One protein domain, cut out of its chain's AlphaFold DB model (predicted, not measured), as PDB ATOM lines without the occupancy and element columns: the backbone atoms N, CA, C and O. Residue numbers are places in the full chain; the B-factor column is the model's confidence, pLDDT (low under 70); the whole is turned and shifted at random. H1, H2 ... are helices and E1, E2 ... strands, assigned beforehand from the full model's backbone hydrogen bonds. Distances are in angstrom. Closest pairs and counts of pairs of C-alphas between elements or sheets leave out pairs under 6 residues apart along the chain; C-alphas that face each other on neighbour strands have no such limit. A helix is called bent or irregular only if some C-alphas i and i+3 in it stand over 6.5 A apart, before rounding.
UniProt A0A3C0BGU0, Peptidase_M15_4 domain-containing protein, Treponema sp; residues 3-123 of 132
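AT A GLANCE: This is residues 3 to 123 of the 132 residues of the protein "Peptidase_M15_4 domain-containing protein" of Treponema sp (UniProt A0A3C0BGU0). A small twisted sheet of four short strands, E1, E2, E4 and E3, stands across the long axis of the domain between a cluster of three helices, H1, H2 and H5, at one end and helix H4 with the loop of residues 29 to 42 at the other. H5 packs over the sheet at its E3 edge and H1 packs on H5, while H4 lies away from the sheet and its residues 69 to 74 stick out. The printed part has 121 residues, with six named helices and four named strands in the order H1, H2, E1, H3, E2, H4, H5, E3, E4, H6; the sheet's order is E1, E2, E4, E3, antiparallel throughout. The class is mixed, helices and strands, and the whole is compact, with a radius of gyration of the C-alphas of 14.9 A and spans of 41 by 33 by 29 A.

HOW THE PARTS SIT: H1, residues 3 to 10, touches H2, residues 15 to 22, where the closest C-alphas, those of Leu 10 and Val 17, are 6.6 A apart; they run opposite ways at a steep tilt of 48 degrees. H2 only grazes the sheet with its residues 18 to 22. E1, residues 24 to 28, is an edge strand and the antiparallel neighbour of E2, residues 49 to 54, with N 28 and O 51 at 2.8 A and N 51 and O 28 at 2.9 A, within hydrogen-bond range. H3, residues 43 to 46, only grazes the sheet with its residues 43 to 44. The pairing of E2 is staggered: its residues 51 to 54 pair with E1 and its residues 49 to 51 with E4, residues 112 to 115, where N 50 and O 113 are 2.9 A apart. H4, residues 64 to 77, touches no helix and is not on the sheet. H5, residues 88 to 95, touches H1 at a shallow tilt of 29 degrees, opposite ways, with the C-alphas of Val 3 and Ala 93 closest at 5.5 A. H5 is on the sheet at a height of 7.5 A, over E3, residues 99 to 101, and runs along the strands, at 17 degrees to E3 on the local plane. E3 and E4 form a hairpin, with N 100 and O 114 at 2.8 A. E2, H4, H5 and E3 make a split strand-helix-strand unit, two strands running the same way with E4 between them in the sheet; its crossover is left-handed. H6, residues 117 to 121, only grazes the sheet with its residues 117 to 120. Every O i to N i+4 pair is within hydrogen-bond range in H1, H2, H5 and H6, against 5 of 10 in H4; H3 is too short for such a pair.

IN THESE COORDINATES: H1 begins at C-alpha 3, (21.100, 25.577, -42.146), and is 10.6 A long; H2 is 10.4 A and E1 11.3 A. After the short H3 comes E2, 16.8 A, from C-alpha 49 at (20.565, 37.983, -38.066). H4 measures 10.5 A and is irregular: C-alphas 70 and 73 are 9.5 A apart. H5 and E4 are each 10.3 A long, with the short E3 between them. H6 ends at C-alpha 121, (22.999, 25.365, -25.356).

THE WHOLE: The C-alphas of Thr 13 and Asp 39, the two farthest apart, are 44.5 A from each other. The printed part has no cut. The link from E1 to H3, 14 residues, is long. The mean pLDDT of the printed part is 94.3; residues 121 to 123 are under 70.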
ATOM      1  N   VAL A   3      22.563  25.433 -42.044       96.31
ATOM      2  CA  VAL A   3      21.100  25.577 -42.146       96.31
ATOM      3  C   VAL A   3      20.616  25.328 -43.578       96.31
ATOM      4  O   VAL A   3      19.796  24.449 -43.814       96.31
ATOM      5  N   GLU A   4      21.182  26.034 -44.556       95.94
ATOM      6  CA  GLU A   4      20.839  25.882 -45.976       95.94
ATOM      7  C   GLU A   4      21.016  24.433 -46.461       95.94
ATOM      8  O   GLU A   4      20.150  23.891 -47.146       95.94
ATOM      9  N   ALA A   5      22.108  23.769 -46.067       97.38
ATOM     10  CA  ALA A   5      22.340  22.371 -46.418       97.38
ATOM     11  C   ALA A   5      21.295  21.424 -45.793       97.38
ATOM     12  O   ALA A   5      20.921  20.430 -46.421       97.38
ATOM     13  N   LYS A   6      20.808  21.716 -44.576       98.06
ATOM     14  CA  LYS A   6      19.692  20.982 -43.951       98.06
ATOM     15  C   LYS A   6      18.390  21.201 -44.718       98.06
ATOM     16  O   LYS A   6      17.755  20.217 -45.085       98.06
ATOM     17  N   ILE A   7      18.043  22.451 -45.023       97.88
ATOM     18  CA  ILE A   7      16.818  22.807 -45.756       97.88
ATOM     19  C   ILE A   7      16.802  22.147 -47.141       97.88
ATOM     20  O   ILE A   7      15.843  21.459 -47.477       97.88
ATOM     21  N   LYS A   8      17.894  22.243 -47.914       97.75
ATOM     22  CA  LYS A   8      17.999  21.608 -49.244       97.75
ATOM     23  C   LYS A   8      17.879  20.085 -49.202       97.75
ATOM     24  O   LYS A   8      17.455  19.478 -50.181       97.75
ATOM     25  N   ARG A   9      18.281  19.446 -48.101       98.12
ATOM     26  CA  ARG A   9      18.090  18.003 -47.908       98.12
ATOM     27  C   ARG A   9      16.635  17.679 -47.579       98.12
ATOM     28  O   ARG A   9      16.108  16.747 -48.173       98.12
ATOM     29  N   LEU A  10      16.007  18.445 -46.686       98.25
ATOM     30  CA  LEU A  10      14.593  18.289 -46.326       98.25
ATOM     31  C   LEU A  10      13.676  18.476 -47.544       98.25
ATOM     32  O   LEU A  10      12.798  17.651 -47.771       98.25
ATOM     33  N   ALA A  11      13.958  19.469 -48.391       98.12
ATOM     34  CA  ALA A  11      13.217  19.741 -49.627       98.12
ATOM     35  C   ALA A  11      13.146  18.549 -50.605       98.12
ATOM     36  O   ALA A  11      12.288  18.521 -51.477       98.12
ATOM     37  N   ARG A  12      14.032  17.549 -50.492       98.12
ATOM     38  CA  ARG A  12      13.991  16.351 -51.353       98.12
ATOM     39  C   ARG A  12      12.864  15.388 -50.990       98.12
ATOM     40  O   ARG A  12      12.530  14.527 -51.797       98.12
ATOM     41  N   THR A  13      12.346  15.481 -49.770       98.00
ATOM     42  CA  THR A  13      11.369  14.538 -49.210       98.00
ATOM     43  C   THR A  13      10.134  15.224 -48.637       98.00
ATOM     44  O   THR A  13       9.142  14.550 -48.392       98.00
ATOM     45  N   ASP A  14      10.192  16.537 -48.411       98.19
ATOM     46  CA  ASP A  14       9.110  17.337 -47.849       98.19
ATOM     47  C   ASP A  14       8.622  18.368 -48.891       98.19
ATOM     48  O   ASP A  14       9.382  19.281 -49.245       98.19
ATOM     49  N   PRO A  15       7.385  18.227 -49.410       97.75
ATOM     50  CA  PRO A  15       6.859  19.104 -50.452       97.75
ATOM     51  C   PRO A  15       6.621  20.541 -49.970       97.75
ATOM     52  O   PRO A  15       6.760  21.466 -50.772       97.75
ATOM     53  N   ASP A  16       6.329  20.757 -48.684       96.19
ATOM     54  CA  ASP A  16       6.135  22.103 -48.135       96.19
ATOM     55  C   ASP A  16       7.476  22.835 -48.055       96.19
ATOM     56  O   ASP A  16       7.578  24.017 -48.396       96.19
ATOM     57  N   VAL A  17       8.541  22.126 -47.669       98.06
ATOM     58  CA  VAL A  17       9.905  22.678 -47.674       98.06
ATOM     59  C   VAL A  17      10.396  22.927 -49.101       98.06
ATOM     60  O   VAL A  17      11.062  23.936 -49.346       98.06
ATOM     61  N   ALA A  18      10.061  22.050 -50.052       98.06
ATOM     62  CA  ALA A  18      10.368  22.258 -51.467       98.06
ATOM     63  C   ALA A  18       9.681  23.521 -52.007       98.06
ATOM     64  O   ALA A  18      10.351  24.417 -52.521       98.06
ATOM     65  N   SER A  19       8.369  23.643 -51.785       95.81
ATOM     66  CA  SER A  19       7.581  24.816 -52.175       95.81
ATOM     67  C   SER A  19       8.114  26.102 -51.538       95.81
ATOM     68  O   SER A  19       8.241  27.131 -52.207       95.81
ATOM     69  N   PHE A  20       8.507  26.044 -50.263       95.50
ATOM     70  CA  PHE A  20       9.153  27.161 -49.580       95.50
ATOM     71  C   PHE A  20      10.456  27.591 -50.270       95.50
ATOM     72  O   PHE A  20      10.683  28.786 -50.443       95.50
ATOM     73  N   CYS A  21      11.297  26.647 -50.705       96.12
ATOM     74  CA  CYS A  21      12.532  26.970 -51.425       96.12
ATOM     75  C   CYS A  21      12.254  27.626 -52.787       96.12
ATOM     76  O   CYS A  21      12.907  28.609 -53.136       96.12
ATOM     77  N   ASP A  22      11.273  27.123 -53.538       95.75
ATOM     78  CA  ASP A  22      10.924  27.640 -54.870       95.75
ATOM     79  C   ASP A  22      10.330  29.058 -54.808       95.75
ATOM     80  O   ASP A  22      10.558  29.915 -55.680       95.75
ATOM     81  N   THR A  23       9.588  29.316 -53.731       94.50
ATOM     82  CA  THR A  23       8.943  30.597 -53.446       94.50
ATOM     83  C   THR A  23       9.797  31.525 -52.590       94.50
ATOM     84  O   THR A  23       9.323  32.603 -52.254       94.50
ATOM     85  N   LEU A  24      11.052  31.198 -52.279       94.81
ATOM     86  CA  LEU A  24      11.944  32.111 -51.563       94.81
ATOM     87  C   LEU A  24      12.380  33.261 -52.487       94.81
ATOM     88  O   LEU A  24      12.877  33.026 -53.590       94.81
ATOM     89  N   LEU A  25      12.177  34.506 -52.055       96.38
ATOM     90  CA  LEU A  25      12.601  35.711 -52.774       96.38
ATOM     91  C   LEU A  25      14.033  36.084 -52.406       96.38
ATOM     92  O   LEU A  25      14.869  36.243 -53.293       96.38
ATOM     93  N   SER A  26      14.302  36.217 -51.109       96.00
ATOM     94  CA  SER A  26      15.607  36.615 -50.593       96.00
ATOM     95  C   SER A  26      15.876  36.025 -49.211       96.00
ATOM     96  O   SER A  26      14.973  35.567 -48.503       96.00
ATOM     97  N   ALA A  27      17.159  36.018 -48.861       95.81
ATOM     98  CA  ALA A  27      17.650  35.775 -47.518       95.81
ATOM     99  C   ALA A  27      18.678  36.869 -47.210       95.81
ATOM    100  O   ALA A  27      19.777  36.860 -47.769       95.81
ATOM    101  N   ASP A  28      18.302  37.817 -46.359       96.31
ATOM    102  CA  ASP A  28      19.027  39.070 -46.160       96.31
ATOM    103  C   ASP A  28      19.649  39.100 -44.761       96.31
ATOM    104  O   ASP A  28      18.949  39.009 -43.755       96.31
ATOM    105  N   SER A  29      20.980  39.198 -44.675       94.62
ATOM    106  CA  SER A  29      21.699  39.073 -43.397       94.62
ATOM    107  C   SER A  29      22.332  40.373 -42.911       94.62
ATOM    108  O   SER A  29      22.064  40.810 -41.795       94.62
ATOM    109  N   TYR A  30      23.160  41.016 -43.733       95.25
ATOM    110  CA  TYR A  30      23.913  42.196 -43.319       95.25
ATOM    111  C   TYR A  30      23.252  43.498 -43.770       95.25
ATOM    112  O   TYR A  30      23.093  43.753 -44.963       95.25
ATOM    113  N   ALA A  31      22.941  44.358 -42.800       95.00
ATOM    114  CA  ALA A  31      22.491  45.725 -43.033       95.00
ATOM    115  C   ALA A  31      22.881  46.616 -41.846       95.00
ATOM    116  O   ALA A  31      22.437  46.401 -40.714       95.00
ATOM    117  N   TRP A  32      23.707  47.637 -42.095       95.12
ATOM    118  CA  TRP A  32      24.120  48.578 -41.054       95.12
ATOM    119  C   TRP A  32      23.014  49.600 -40.758       95.12
ATOM    120  O   TRP A  32      22.807  50.542 -41.521       95.12
ATOM    121  N   ARG A  33      22.285  49.417 -39.651       93.19
ATOM    122  CA  ARG A  33      21.125  50.237 -39.260       93.19
ATOM    123  C   ARG A  33      20.844  50.156 -37.762       93.19
ATOM    124  O   ARG A  33      21.195  49.171 -37.118       93.19
ATOM    125  N   SER A  34      20.219  51.180 -37.196       93.56
ATOM    126  CA  SER A  34      19.668  51.082 -35.837       93.56
ATOM    127  C   SER A  34      18.361  50.285 -35.855       93.56
ATOM    128  O   SER A  34      17.712  50.162 -36.902       93.56
ATOM    129  N   VAL A  35      17.978  49.714 -34.715       87.50
ATOM    130  CA  VAL A  35      16.609  49.219 -34.529       87.50
ATOM    131  C   VAL A  35      15.689  50.434 -34.435       87.50
ATOM    132  O   VAL A  35      16.034  51.433 -33.803       87.50
ATOM    133  N   ARG A  36      14.545  50.368 -35.122       84.31
ATOM    134  CA  ARG A  36      13.577  51.466 -35.178       84.31
ATOM    135  C   ARG A  36      13.170  51.877 -33.758       84.31
ATOM    136  O   ARG A  36      12.917  51.007 -32.936       84.31
ATOM    137  N   ASP A  37      13.107  53.185 -33.516       85.69
ATOM    138  CA  ASP A  37      12.671  53.793 -32.251       85.69
ATOM    139  C   ASP A  37      13.491  53.369 -31.017       85.69
ATOM    140  O   ASP A  37      13.012  53.426 -29.887       85.69
ATOM    141  N   THR A  38      14.747  52.957 -31.219       87.44
ATOM    142  CA  THR A  38      15.680  52.644 -30.130       87.44
ATOM    143  C   THR A  38      17.071  53.204 -30.419       87.44
ATOM    144  O   THR A  38      17.456  53.374 -31.578       87.44
ATOM    145  N   ASP A  39      17.870  53.374 -29.367       90.62
ATOM    146  CA  ASP A  39      19.302  53.685 -29.485       90.62
ATOM    147  C   ASP A  39      20.161  52.442 -29.802       90.62
ATOM    148  O   ASP A  39      21.377  52.530 -29.983       90.62
ATOM    149  N   SER A  40      19.535  51.265 -29.894       90.94
ATOM    150  CA  SER A  40      20.211  49.988 -30.096       90.94
ATOM    151  C   SER A  40      20.531  49.719 -31.567       90.94
ATOM    152  O   SER A  40      19.768  50.012 -32.492       90.94
ATOM    153  N   ARG A  41      21.682  49.087 -31.797       95.19
ATOM    154  CA  ARG A  41      22.107  48.601 -33.114       95.19
ATOM    155  C   ARG A  41      21.346  47.322 -33.476       95.19
ATOM    156  O   ARG A  41      21.191  46.447 -32.632       95.19
ATOM    157  N   SER A  42      20.912  47.193 -34.730       95.25
ATOM    158  CA  SER A  42      20.273  45.960 -35.207       95.25
ATOM    159  C   SER A  42      21.269  44.803 -35.273       95.25
ATOM    160  O   SER A  42      22.410  44.993 -35.694       95.25
ATOM    161  N   PHE A  43      20.823  43.585 -34.960       96.50
ATOM    162  CA  PHE A  43      21.643  42.380 -35.109       96.50
ATOM    163  C   PHE A  43      22.049  42.071 -36.558       96.50
ATOM    164  O   PHE A  43      23.116  41.496 -36.783       96.50
ATOM    165  N   HIS A  44      21.309  42.579 -37.551       97.38
ATOM    166  CA  HIS A  44      21.759  42.581 -38.949       97.38
ATOM    167  C   HIS A  44      23.059  43.363 -39.152       97.38
ATOM    168  O   HIS A  44      23.858  43.038 -40.025       97.38
ATOM    169  N   SER A  45      23.315  44.393 -38.346       96.75
ATOM    170  CA  SER A  45      24.559  45.164 -38.438       96.75
ATOM    171  C   SER A  45      25.764  44.409 -37.886       96.75
ATOM    172  O   SER A  45      26.891  44.724 -38.252       96.75
ATOM    173  N   TYR A  46      25.532  43.410 -37.034       96.19
ATOM    174  CA  TYR A  46      26.570  42.511 -36.533       96.19
ATOM    175  C   TYR A  46      26.710  41.241 -37.384       96.19
ATOM    176  O   TYR A  46      27.582  40.422 -37.117       96.19
ATOM    177  N   GLY A  47      25.867  41.067 -38.411       95.31
ATOM    178  CA  GLY A  47      25.874  39.880 -39.269       95.31
ATOM    179  C   GLY A  47      25.388  38.609 -38.571       95.31
ATOM    180  O   GLY A  47      25.698  37.514 -39.035       95.31
ATOM    181  N   ILE A  48      24.644  38.745 -37.466       96.50
ATOM    182  CA  ILE A  48      24.127  37.613 -36.683       96.50
ATOM    183  C   ILE A  48      22.613  37.432 -36.825       96.50
ATOM    184  O   ILE A  48      22.032  36.621 -36.119       96.50
ATOM    185  N   ALA A  49      21.974  38.156 -37.742       97.81
ATOM    186  CA  ALA A  49      20.565  37.983 -38.066       97.81
ATOM    187  C   ALA A  49      20.366  37.672 -39.551       97.81
ATOM    188  O   ALA A  49      21.205  38.030 -40.383       97.81
ATOM    189  N   VAL A  50      19.265  36.999 -39.874       97.88
ATOM    190  CA  VAL A  50      18.840  36.694 -41.243       97.88
ATOM    191  C   VAL A  50      17.329  36.865 -41.346       97.88
ATOM    192  O   VAL A  50      16.592  36.242 -40.586       97.88
ATOM    193  N   ASP A  51      16.885  37.646 -42.326       97.62
ATOM    194  CA  ASP A  51      15.486  37.723 -42.741       97.62
ATOM    195  C   ASP A  51      15.275  36.813 -43.950       97.62
ATOM    196  O   ASP A  51      16.003  36.915 -44.937       97.62
ATOM    197  N   ILE A  52      14.283  35.926 -43.894       96.38
ATOM    198  CA  ILE A  52      13.864  35.099 -45.032       96.38
ATOM    199  C   ILE A  52      12.533  35.592 -45.591       96.38
ATOM    200  O   ILE A  52      11.491  35.506 -44.940       96.38
ATOM    201  N   LEU A  53      12.560  36.086 -46.828       95.56
ATOM    202  CA  LEU A  53      11.391  36.674 -47.474       95.56
ATOM    203  C   LEU A  53      10.889  35.772 -48.606       95.56
ATOM    204  O   LEU A  53      11.678  35.372 -49.465       95.56
ATOM    205  N   PRO A  54       9.584  35.459 -48.663       94.81
ATOM    206  CA  PRO A  54       9.000  34.745 -49.792       94.81
ATOM    207  C   PRO A  54       8.686  35.701 -50.959       94.81
ATOM    208  O   PRO A  54       8.524  36.907 -50.770       94.81
ATOM    209  N   LYS A  55       8.492  35.168 -52.172       92.19
ATOM    210  CA  LYS A  55       8.013  35.855 -53.395       92.19
ATOM    211  C   LYS A  55       6.520  36.217 -53.303       92.19
ATOM    212  O   LYS A  55       5.787  36.146 -54.286       92.19
ATOM    213  N   GLY A  56       6.069  36.574 -52.104       85.38
ATOM    214  CA  GLY A  56       4.677  36.744 -51.703       85.38
ATOM    215  C   GLY A  56       4.306  35.826 -50.536       85.38
ATOM    216  O   GLY A  56       4.789  34.708 -50.416       85.38
ATOM    217  N   TRP A  57       3.417  36.294 -49.667       88.12
ATOM    218  CA  TRP A  57       2.992  35.587 -48.449       88.12
ATOM    219  C   TRP A  57       1.548  35.066 -48.525       88.12
ATOM    220  O   TRP A  57       0.957  34.716 -47.508       88.12
ATOM    221  N   GLY A  58       0.959  35.002 -49.726       87.06
ATOM    222  CA  GLY A  58      -0.351  34.370 -49.949       87.06
ATOM    223  C   GLY A  58      -1.509  35.040 -49.204       87.06
ATOM    224  O   GLY A  58      -2.392  34.355 -48.705       87.06
ATOM    225  N   GLY A  59      -1.469  36.370 -49.062       90.56
ATOM    226  CA  GLY A  59      -2.464  37.128 -48.293       90.56
ATOM    227  C   GLY A  59      -2.302  37.040 -46.770       90.56
ATOM    228  O   GLY A  59      -3.043  37.707 -46.057       90.56
ATOM    229  N   ARG A  60      -1.325  36.268 -46.276       95.19
ATOM    230  CA  ARG A  60      -0.974  36.205 -44.855       95.19
ATOM    231  C   ARG A  60      -0.129  37.400 -44.427       95.19
ATOM    232  O   ARG A  60       0.330  38.190 -45.246       95.19
ATOM    233  N   ILE A  61       0.110  37.517 -43.134       96.06
ATOM    234  CA  ILE A  61       0.767  38.675 -42.543       96.06
ATOM    235  C   ILE A  61       2.173  38.290 -42.083       96.06
ATOM    236  O   ILE A  61       2.354  37.394 -41.256       96.06
ATOM    237  N   LEU A  62       3.180  38.961 -42.644       95.12
ATOM    238  CA  LEU A  62       4.589  38.648 -42.401       95.12
ATOM    239  C   LEU A  62       5.114  39.245 -41.090       95.12
ATOM    240  O   LEU A  62       5.800  38.567 -40.329       95.12
ATOM    241  N   TYR A  63       4.777  40.509 -40.832       95.69
ATOM    242  CA  TYR A  63       5.412  41.335 -39.809       95.69
ATOM    243  C   TYR A  63       4.371  42.133 -39.022       95.69
ATOM    244  O   TYR A  63       3.471  42.732 -39.620       95.69
ATOM    245  N   TRP A  64       4.505  42.162 -37.694       96.56
ATOM    246  CA  TRP A  64       3.528  42.777 -36.791       96.56
ATOM    247  C   TRP A  64       3.249  44.241 -37.120       96.56
ATOM    248  O   TRP A  64       2.106  44.687 -37.040       96.56
ATOM    249  N   LYS A  65       4.275  44.991 -37.535       95.44
ATOM    250  CA  LYS A  65       4.123  46.421 -37.797       95.44
ATOM    251  C   LYS A  65       3.271  46.676 -39.032       95.44
ATOM    252  O   LYS A  65       2.490  47.615 -39.025       95.44
ATOM    253  N   TYR A  66       3.366  45.824 -40.056       94.88
ATOM    254  CA  TYR A  66       2.512  45.941 -41.242       94.88
ATOM    255  C   TYR A  66       1.038  45.757 -40.884       94.88
ATOM    256  O   TYR A  66       0.175  46.428 -41.441       94.88
ATOM    257  N   GLU A  67       0.758  44.880 -39.924       96.38
ATOM    258  CA  GLU A  67      -0.592  44.701 -39.407       96.38
ATOM    259  C   GLU A  67      -1.032  45.856 -38.517       96.38
ATOM    260  O   GLU A  67      -2.152  46.335 -38.664       96.38
ATOM    261  N   GLN A  68      -0.160  46.349 -37.636       96.62
ATOM    262  CA  GLN A  68      -0.456  47.521 -36.815       96.62
ATOM    263  C   GLN A  68      -0.753  48.750 -37.681       96.62
ATOM    264  O   GLN A  68      -1.701  49.479 -37.407       96.62
ATOM    265  N   ASP A  69       0.022  48.974 -38.739       95.88
ATOM    266  CA  ASP A  69      -0.180  50.101 -39.652       95.88
ATOM    267  C   ASP A  69      -1.530  50.005 -40.387       95.88
ATOM    268  O   ASP A  69      -2.108  51.027 -40.753       95.88
ATOM    269  N   LYS A  70      -2.059  48.787 -40.572       94.81
ATOM    270  CA  LYS A  70      -3.335  48.525 -41.251       94.81
ATOM    271  C   LYS A  70      -4.544  48.517 -40.309       94.81
ATOM    272  O   LYS A  70      -5.574  49.095 -40.642       94.81
ATOM    273  N   ASN A  71      -4.433  47.842 -39.168       94.62
ATOM    274  CA  ASN A  71      -5.541  47.498 -38.268       94.62
ATOM    275  C   ASN A  71      -5.395  48.116 -36.861       94.62
ATOM    276  O   ASN A  71      -6.166  47.803 -35.947       94.62
ATOM    277  N   GLY A  72      -4.420  49.010 -36.673       95.56
ATOM    278  CA  GLY A  72      -4.186  49.716 -35.416       95.56
ATOM    279  C   GLY A  72      -3.885  48.759 -34.265       95.56
ATOM    280  O   GLY A  72      -3.276  47.707 -34.453       95.56
ATOM    281  N   ASP A  73      -4.354  49.099 -33.068       94.94
ATOM    282  CA  ASP A  73      -4.047  48.380 -31.821       94.94
ATOM    283  C   ASP A  73      -4.599  46.946 -31.757       94.94
ATOM    284  O   ASP A  73      -4.241  46.174 -30.869       94.94
ATOM    285  N   THR A  74      -5.430  46.547 -32.723       95.50
ATOM    286  CA  THR A  74      -5.965  45.182 -32.804       95.50
ATOM    287  C   THR A  74      -4.989  44.167 -33.402       95.50
ATOM    288  O   THR A  74      -5.268  42.972 -33.350       95.50
ATOM    289  N   TRP A  75      -3.817  44.595 -33.889       95.75
ATOM    290  CA  TRP A  75      -2.798  43.710 -34.480       95.75
ATOM    291  C   TRP A  75      -2.348  42.567 -33.558       95.75
ATOM    292  O   TRP A  75      -1.945  41.499 -34.014       95.75
ATOM    293  N   MET A  76      -2.417  42.761 -32.237       94.94
ATOM    294  CA  MET A  76      -2.069  41.705 -31.281       94.94
ATOM    295  C   MET A  76      -3.049  40.524 -31.332       94.94
ATOM    296  O   MET A  76      -2.692  39.415 -30.938       94.94
ATOM    297  N   LEU A  77      -4.267  40.746 -31.836       95.44
ATOM    298  CA  LEU A  77      -5.319  39.740 -31.961       95.44
ATOM    299  C   LEU A  77      -5.204  38.907 -33.246       95.44
ATOM    300  O   LEU A  77      -6.000  37.991 -33.432       95.44
ATOM    301  N   THR A  78      -4.230  39.190 -34.119       95.94
ATOM    302  CA  THR A  78      -4.036  38.459 -35.377       95.94
ATOM    303  C   THR A  78      -3.828  36.963 -35.117       95.94
ATOM    304  O   THR A  78      -2.812  36.589 -34.509       95.94
ATOM    305  N   PRO A  79      -4.735  36.091 -35.598       95.50
ATOM    306  CA  PRO A  79      -4.620  34.645 -35.446       95.50
ATOM    307  C   PRO A  79      -3.337  34.095 -36.070       95.50
ATOM    308  O   PRO A  79      -2.877  34.581 -37.098       95.50
ATOM    309  N   LEU A  80      -2.781  33.019 -35.500       93.69
ATOM    310  CA  LEU A  80      -1.605  32.353 -36.081       93.69
ATOM    311  C   LEU A  80      -1.860  31.867 -37.516       93.69
ATOM    312  O   LEU A  80      -0.960  31.936 -38.343       93.69
ATOM    313  N   ALA A  81      -3.081  31.424 -37.831       94.94
ATOM    314  CA  ALA A  81      -3.446  30.954 -39.170       94.94
ATOM    315  C   ALA A  81      -3.338  32.046 -40.254       94.94
ATOM    316  O   ALA A  81      -3.087  31.729 -41.419       94.94
ATOM    317  N   ASP A  82      -3.470  33.314 -39.858       96.06
ATOM    318  CA  ASP A  82      -3.381  34.467 -40.756       96.06
ATOM    319  C   ASP A  82      -1.951  34.998 -40.878       96.06
ATOM    320  O   ASP A  82      -1.661  35.846 -41.723       96.06
ATOM    321  N   ARG A  83      -1.020  34.494 -40.061       96.44
ATOM    322  CA  ARG A  83       0.391  34.870 -40.111       96.44
ATOM    323  C   ARG A  83       1.131  34.005 -41.116       96.44
ATOM    324  O   ARG A  83       0.961  32.788 -41.178       96.44
ATOM    325  N   TRP A  84       1.994  34.632 -41.905       96.56
ATOM    326  CA  TRP A  84       2.952  33.879 -42.699       96.56
ATOM    327  C   TRP A  84       4.035  33.357 -41.770       96.56
ATOM    328  O   TRP A  84       4.548  34.107 -40.950       96.56
ATOM    329  N   MET A  85       4.400  32.088 -41.910       96.12
ATOM    330  CA  MET A  85       5.476  31.469 -41.147       96.12
ATOM    331  C   MET A  85       6.258  30.540 -42.079       96.12
ATOM    332  O   MET A  85       5.637  29.886 -42.927       96.12
ATOM    333  N   PRO A  86       7.587  30.428 -41.925       96.69
ATOM    334  CA  PRO A  86       8.344  29.378 -42.594       96.69
ATOM    335  C   PRO A  86       7.824  27.997 -42.151       96.69
ATOM    336  O   PRO A  86       7.344  27.862 -41.020       96.69
ATOM    337  N   PRO A  87       7.925  26.947 -42.988       96.94
ATOM    338  CA  PRO A  87       7.562  25.597 -42.569       96.94
ATOM    339  C   PRO A  87       8.301  25.190 -41.289       96.94
ATOM    340  O   PRO A  87       9.479  25.508 -41.116       96.94
ATOM    341  N   GLN A  88       7.647  24.433 -40.405       97.56
ATOM    342  CA  GLN A  88       8.257  23.994 -39.141       97.56
ATOM    343  C   GLN A  88       9.623  23.297 -39.318       97.56
ATOM    344  O   GLN A  88      10.539  23.606 -38.553       97.56
ATOM    345  N   PRO A  89       9.846  22.441 -40.339       98.25
ATOM    346  CA  PRO A  89      11.171  21.866 -40.585       98.25
ATOM    347  C   PRO A  89      12.248  22.904 -40.941       98.25
ATOM    348  O   PRO A  89      13.418  22.707 -40.613       98.25
ATOM    349  N   VAL A  90      11.871  24.017 -41.582       98.12
ATOM    350  CA  VAL A  90      12.779  25.137 -41.880       98.12
ATOM    351  C   VAL A  90      13.146  25.864 -40.592       98.12
ATOM    352  O   VAL A  90      14.332  26.033 -40.325       98.12
ATOM    353  N   ILE A  91      12.156  26.216 -39.764       98.12
ATOM    354  CA  ILE A  91      12.385  26.852 -38.454       98.12
ATOM    355  C   ILE A  91      13.321  25.982 -37.610       98.12
ATOM    356  O   ILE A  91      14.350  26.456 -37.130       98.12
ATOM    357  N   LYS A  92      13.036  24.680 -37.520       97.69
ATOM    358  CA  LYS A  92      13.871  23.730 -36.782       97.69
ATOM    359  C   LYS A  92      15.299  23.643 -37.329       97.69
ATOM    360  O   LYS A  92      16.243  23.525 -36.553       97.69
ATOM    361  N   ALA A  93      15.491  23.709 -38.648       97.75
ATOM    362  CA  ALA A  93      16.829  23.683 -39.239       97.75
ATOM    363  C   ALA A  93      17.692  24.882 -38.807       97.75
ATOM    364  O   ALA A  93      18.906  24.716 -38.658       97.75
ATOM    365  N   PHE A  94      17.075  26.051 -38.603       97.81
ATOM    366  CA  PHE A  94      17.708  27.231 -38.009       97.81
ATOM    367  C   PHE A  94      17.970  27.030 -36.509       97.81
ATOM    368  O   PHE A  94      19.108  27.196 -36.064       97.81
ATOM    369  N   GLU A  95      16.958  26.614 -35.743       96.50
ATOM    370  CA  GLU A  95      17.066  26.407 -34.289       96.50
ATOM    371  C   GLU A  95      18.153  25.383 -33.921       96.50
ATOM    372  O   GLU A  95      18.975  25.634 -33.039       96.50
ATOM    373  N   ASP A  96      18.257  24.281 -34.668       95.88
ATOM    374  CA  ASP A  96      19.289  23.252 -34.476       95.88
ATOM    375  C   ASP A  96      20.723  23.769 -34.713       95.88
ATOM    376  O   ASP A  96      21.689  23.089 -34.366       95.88
ATOM    377  N   GLU A  97      20.890  24.921 -35.365       96.12
ATOM    378  CA  GLU A  97      22.194  25.556 -35.574       96.12
ATOM    379  C   GLU A  97      22.447  26.730 -34.622       96.12
ATOM    380  O   GLU A  97      23.528  27.304 -34.689       96.12
ATOM    381  N   GLY A  98      21.530  27.053 -33.701       95.88
ATOM    382  CA  GLY A  98      21.716  28.120 -32.709       95.88
ATOM    383  C   GLY A  98      20.965  29.417 -33.006       95.88
ATOM    384  O   GLY A  98      21.252  30.429 -32.374       95.88
ATOM    385  N   PHE A  99      20.030  29.414 -33.957       97.19
ATOM    386  CA  PHE A  99      19.173  30.571 -34.217       97.19
ATOM    387  C   PHE A  99      17.896  30.541 -33.372       97.19
ATOM    388  O   PHE A  99      17.354  29.481 -33.077       97.19
ATOM    389  N   ILE A 100      17.368  31.713 -33.049       97.62
ATOM    390  CA  ILE A 100      16.048  31.915 -32.457       97.62
ATOM    391  C   ILE A 100      15.149  32.529 -33.523       97.62
ATOM    392  O   ILE A 100      15.546  33.467 -34.211       97.62
ATOM    393  N   TRP A 101      13.939  31.996 -33.665       98.12
ATOM    394  CA  TRP A 101      12.961  32.500 -34.623       98.12
ATOM    395  C   TRP A 101      12.077  33.597 -34.015       98.12
ATOM    396  O   TRP A 101      11.423  33.378 -32.989       98.12
ATOM    397  N   GLY A 102      12.005  34.751 -34.684       97.69
ATOM    398  CA  GLY A 102      11.265  35.934 -34.234       97.69
ATOM    399  C   GLY A 102       9.745  35.758 -34.179       97.69
ATOM    400  O   GLY A 102       9.055  36.480 -33.458       97.69
ATOM    401  N   GLY A 103       9.195  34.745 -34.856       96.88
ATOM    402  CA  GLY A 103       7.769  34.410 -34.769       96.88
ATOM    403  C   GLY A 103       7.324  33.894 -33.393       96.88
ATOM    404  O   GLY A 103       6.125  33.836 -33.121       96.88
ATOM    405  N   ARG A 104       8.267  33.546 -32.502       93.94
ATOM    406  CA  ARG A 104       7.976  33.156 -31.108       93.94
ATOM    407  C   ARG A 104       7.819  34.341 -30.152       93.94
ATOM    408  O   ARG A 104       7.417  34.136 -29.009       93.94
ATOM    409  N   TRP A 105       8.171  35.556 -30.568       95.25
ATOM    410  CA  TRP A 105       8.112  36.731 -29.701       95.25
ATOM    411  C   TRP A 105       6.683  37.256 -29.537       95.25
ATOM    412  O   TRP A 105       5.827  37.057 -30.396       95.25
ATOM    413  N   VAL A 106       6.428  37.979 -28.440       92.56
ATOM    414  CA  VAL A 106       5.144  38.676 -28.223       92.56
ATOM    415  C   VAL A 106       4.910  39.712 -29.327       92.56
ATOM    416  O   VAL A 106       3.837  39.766 -29.924       92.56
ATOM    417  N   VAL A 107       5.949  40.492 -29.632       94.44
ATOM    418  CA  VAL A 107       6.006  41.390 -30.789       94.44
ATOM    419  C   VAL A 107       6.681  40.625 -31.926       94.44
ATOM    420  O   VAL A 107       7.896  40.665 -32.091       94.44
ATOM    421  N   TRP A 108       5.884  39.815 -32.616       96.62
ATOM    422  CA  TRP A 108       6.342  38.761 -33.520       96.62
ATOM    423  C   TRP A 108       6.926  39.286 -34.834       96.62
ATOM    424  O   TRP A 108       6.372  40.184 -35.468       96.62
ATOM    425  N   ASP A 109       7.998  38.650 -35.299       96.88
ATOM    426  CA  ASP A 109       8.652  38.945 -36.577       96.88
ATOM    427  C   ASP A 109       8.945  37.642 -37.341       96.88
ATOM    428  O   ASP A 109       9.932  36.953 -37.085       96.88
ATOM    429  N   ASN A 110       8.036  37.224 -38.232       97.12
ATOM    430  CA  ASN A 110       8.048  35.846 -38.746       97.12
ATOM    431  C   ASN A 110       9.124  35.572 -39.800       97.12
ATOM    432  O   ASN A 110       9.447  34.405 -40.037       97.12
ATOM    433  N   MET A 111       9.663  36.610 -40.442       97.19
ATOM    434  CA  MET A 111      10.775  36.466 -41.389       97.19
ATOM    435  C   MET A 111      12.127  36.338 -40.681       97.19
ATOM    436  O   MET A 111      13.076  35.853 -41.292       97.19
ATOM    437  N   HIS A 112      12.202  36.748 -39.414       98.12
ATOM    438  CA  HIS A 112      13.451  37.069 -38.743       98.12
ATOM    439  C   HIS A 112      14.025  35.908 -37.923       98.12
ATOM    440  O   HIS A 112      13.308  35.220 -37.187       98.12
ATOM    441  N   PHE A 113      15.340  35.714 -38.022       98.31
ATOM    442  CA  PHE A 113      16.113  34.751 -37.240       98.31
ATOM    443  C   PHE A 113      17.365  35.414 -36.669       98.31
ATOM    444  O   PHE A 113      18.147  35.989 -37.423       98.31
ATOM    445  N   GLU A 114      17.610  35.249 -35.369       97.19
ATOM    446  CA  GLU A 114      18.789  35.791 -34.674       97.19
ATOM    447  C   GLU A 114      19.677  34.665 -34.144       97.19
ATOM    448  O   GLU A 114      19.197  33.725 -33.513       97.19
ATOM    449  N   TYR A 115      20.981  34.732 -34.397       96.62
ATOM    450  CA  TYR A 115      21.949  33.738 -33.953       96.62
ATOM    451  C   TYR A 115      22.361  33.988 -32.498       96.62
ATOM    452  O   TYR A 115      23.179  34.861 -32.220       96.62
ATOM    453  N   HIS A 116      21.818  33.168 -31.598       95.31
ATOM    454  CA  HIS A 116      22.057  33.198 -30.155       95.31
ATOM    455  C   HIS A 116      22.298  31.777 -29.610       95.31
ATOM    456  O   HIS A 116      21.506  31.247 -28.819       95.31
ATOM    457  N   PRO A 117      23.377  31.093 -30.040       93.62
ATOM    458  CA  PRO A 117      23.668  29.724 -29.612       93.62
ATOM    459  C   PRO A 117      23.849  29.592 -28.092       93.62
ATOM    460  O   PRO A 117      23.621  28.513 -27.538       93.62
ATOM    461  N   GLU A 118      24.249  30.669 -27.414       92.38
ATOM    462  CA  GLU A 118      24.388  30.758 -25.962       92.38
ATOM    463  C   GLU A 118      23.058  30.564 -25.227       92.38
ATOM    464  O   GLU A 118      23.046  29.993 -24.137       92.38
ATOM    465  N   LEU A 119      21.938  30.953 -25.842       87.44
ATOM    466  CA  LEU A 119      20.603  30.814 -25.255       87.44
ATOM    467  C   LEU A 119      20.024  29.405 -25.443       87.44
ATOM    468  O   LEU A 119      19.189  28.973 -24.653       87.44
ATOM    469  N   ILE A 120      20.486  28.663 -26.456       79.69
ATOM    470  CA  ILE A 120      19.975  27.321 -26.785       79.69
ATOM    471  C   ILE A 120      20.795  26.219 -26.094       79.69
ATOM    472  O   ILE A 120      20.243  25.219 -25.635       79.69
ATOM    473  N   LYS A 121      22.120  26.387 -25.962       63.53
ATOM    474  CA  LYS A 121      22.999  25.365 -25.356       63.53
ATOM    475  C   LYS A 121      22.955  25.298 -23.829       63.53
ATOM    476  O   LYS A 121      23.361  24.276 -23.274       63.53
ATOM    477  N   ALA A 122      22.427  26.313 -23.146       54.75
ATOM    478  CA  ALA A 122      22.311  26.315 -21.685       54.75
ATOM    479  C   ALA A 122      21.387  25.203 -21.131       54.75
ATOM    480  O   ALA A 122      21.448  24.895 -19.946       54.75
ATOM    481  N   GLY A 123      20.578  24.552 -21.977       48.47
ATOM    482  CA  GLY A 123      19.713  23.432 -21.589       48.47
ATOM    483  C   GLY A 123      20.357  22.037 -21.616       48.47
ATOM    484  O   GLY A 123      19.683  21.078 -21.255       48.47
TER     485      GLY A 123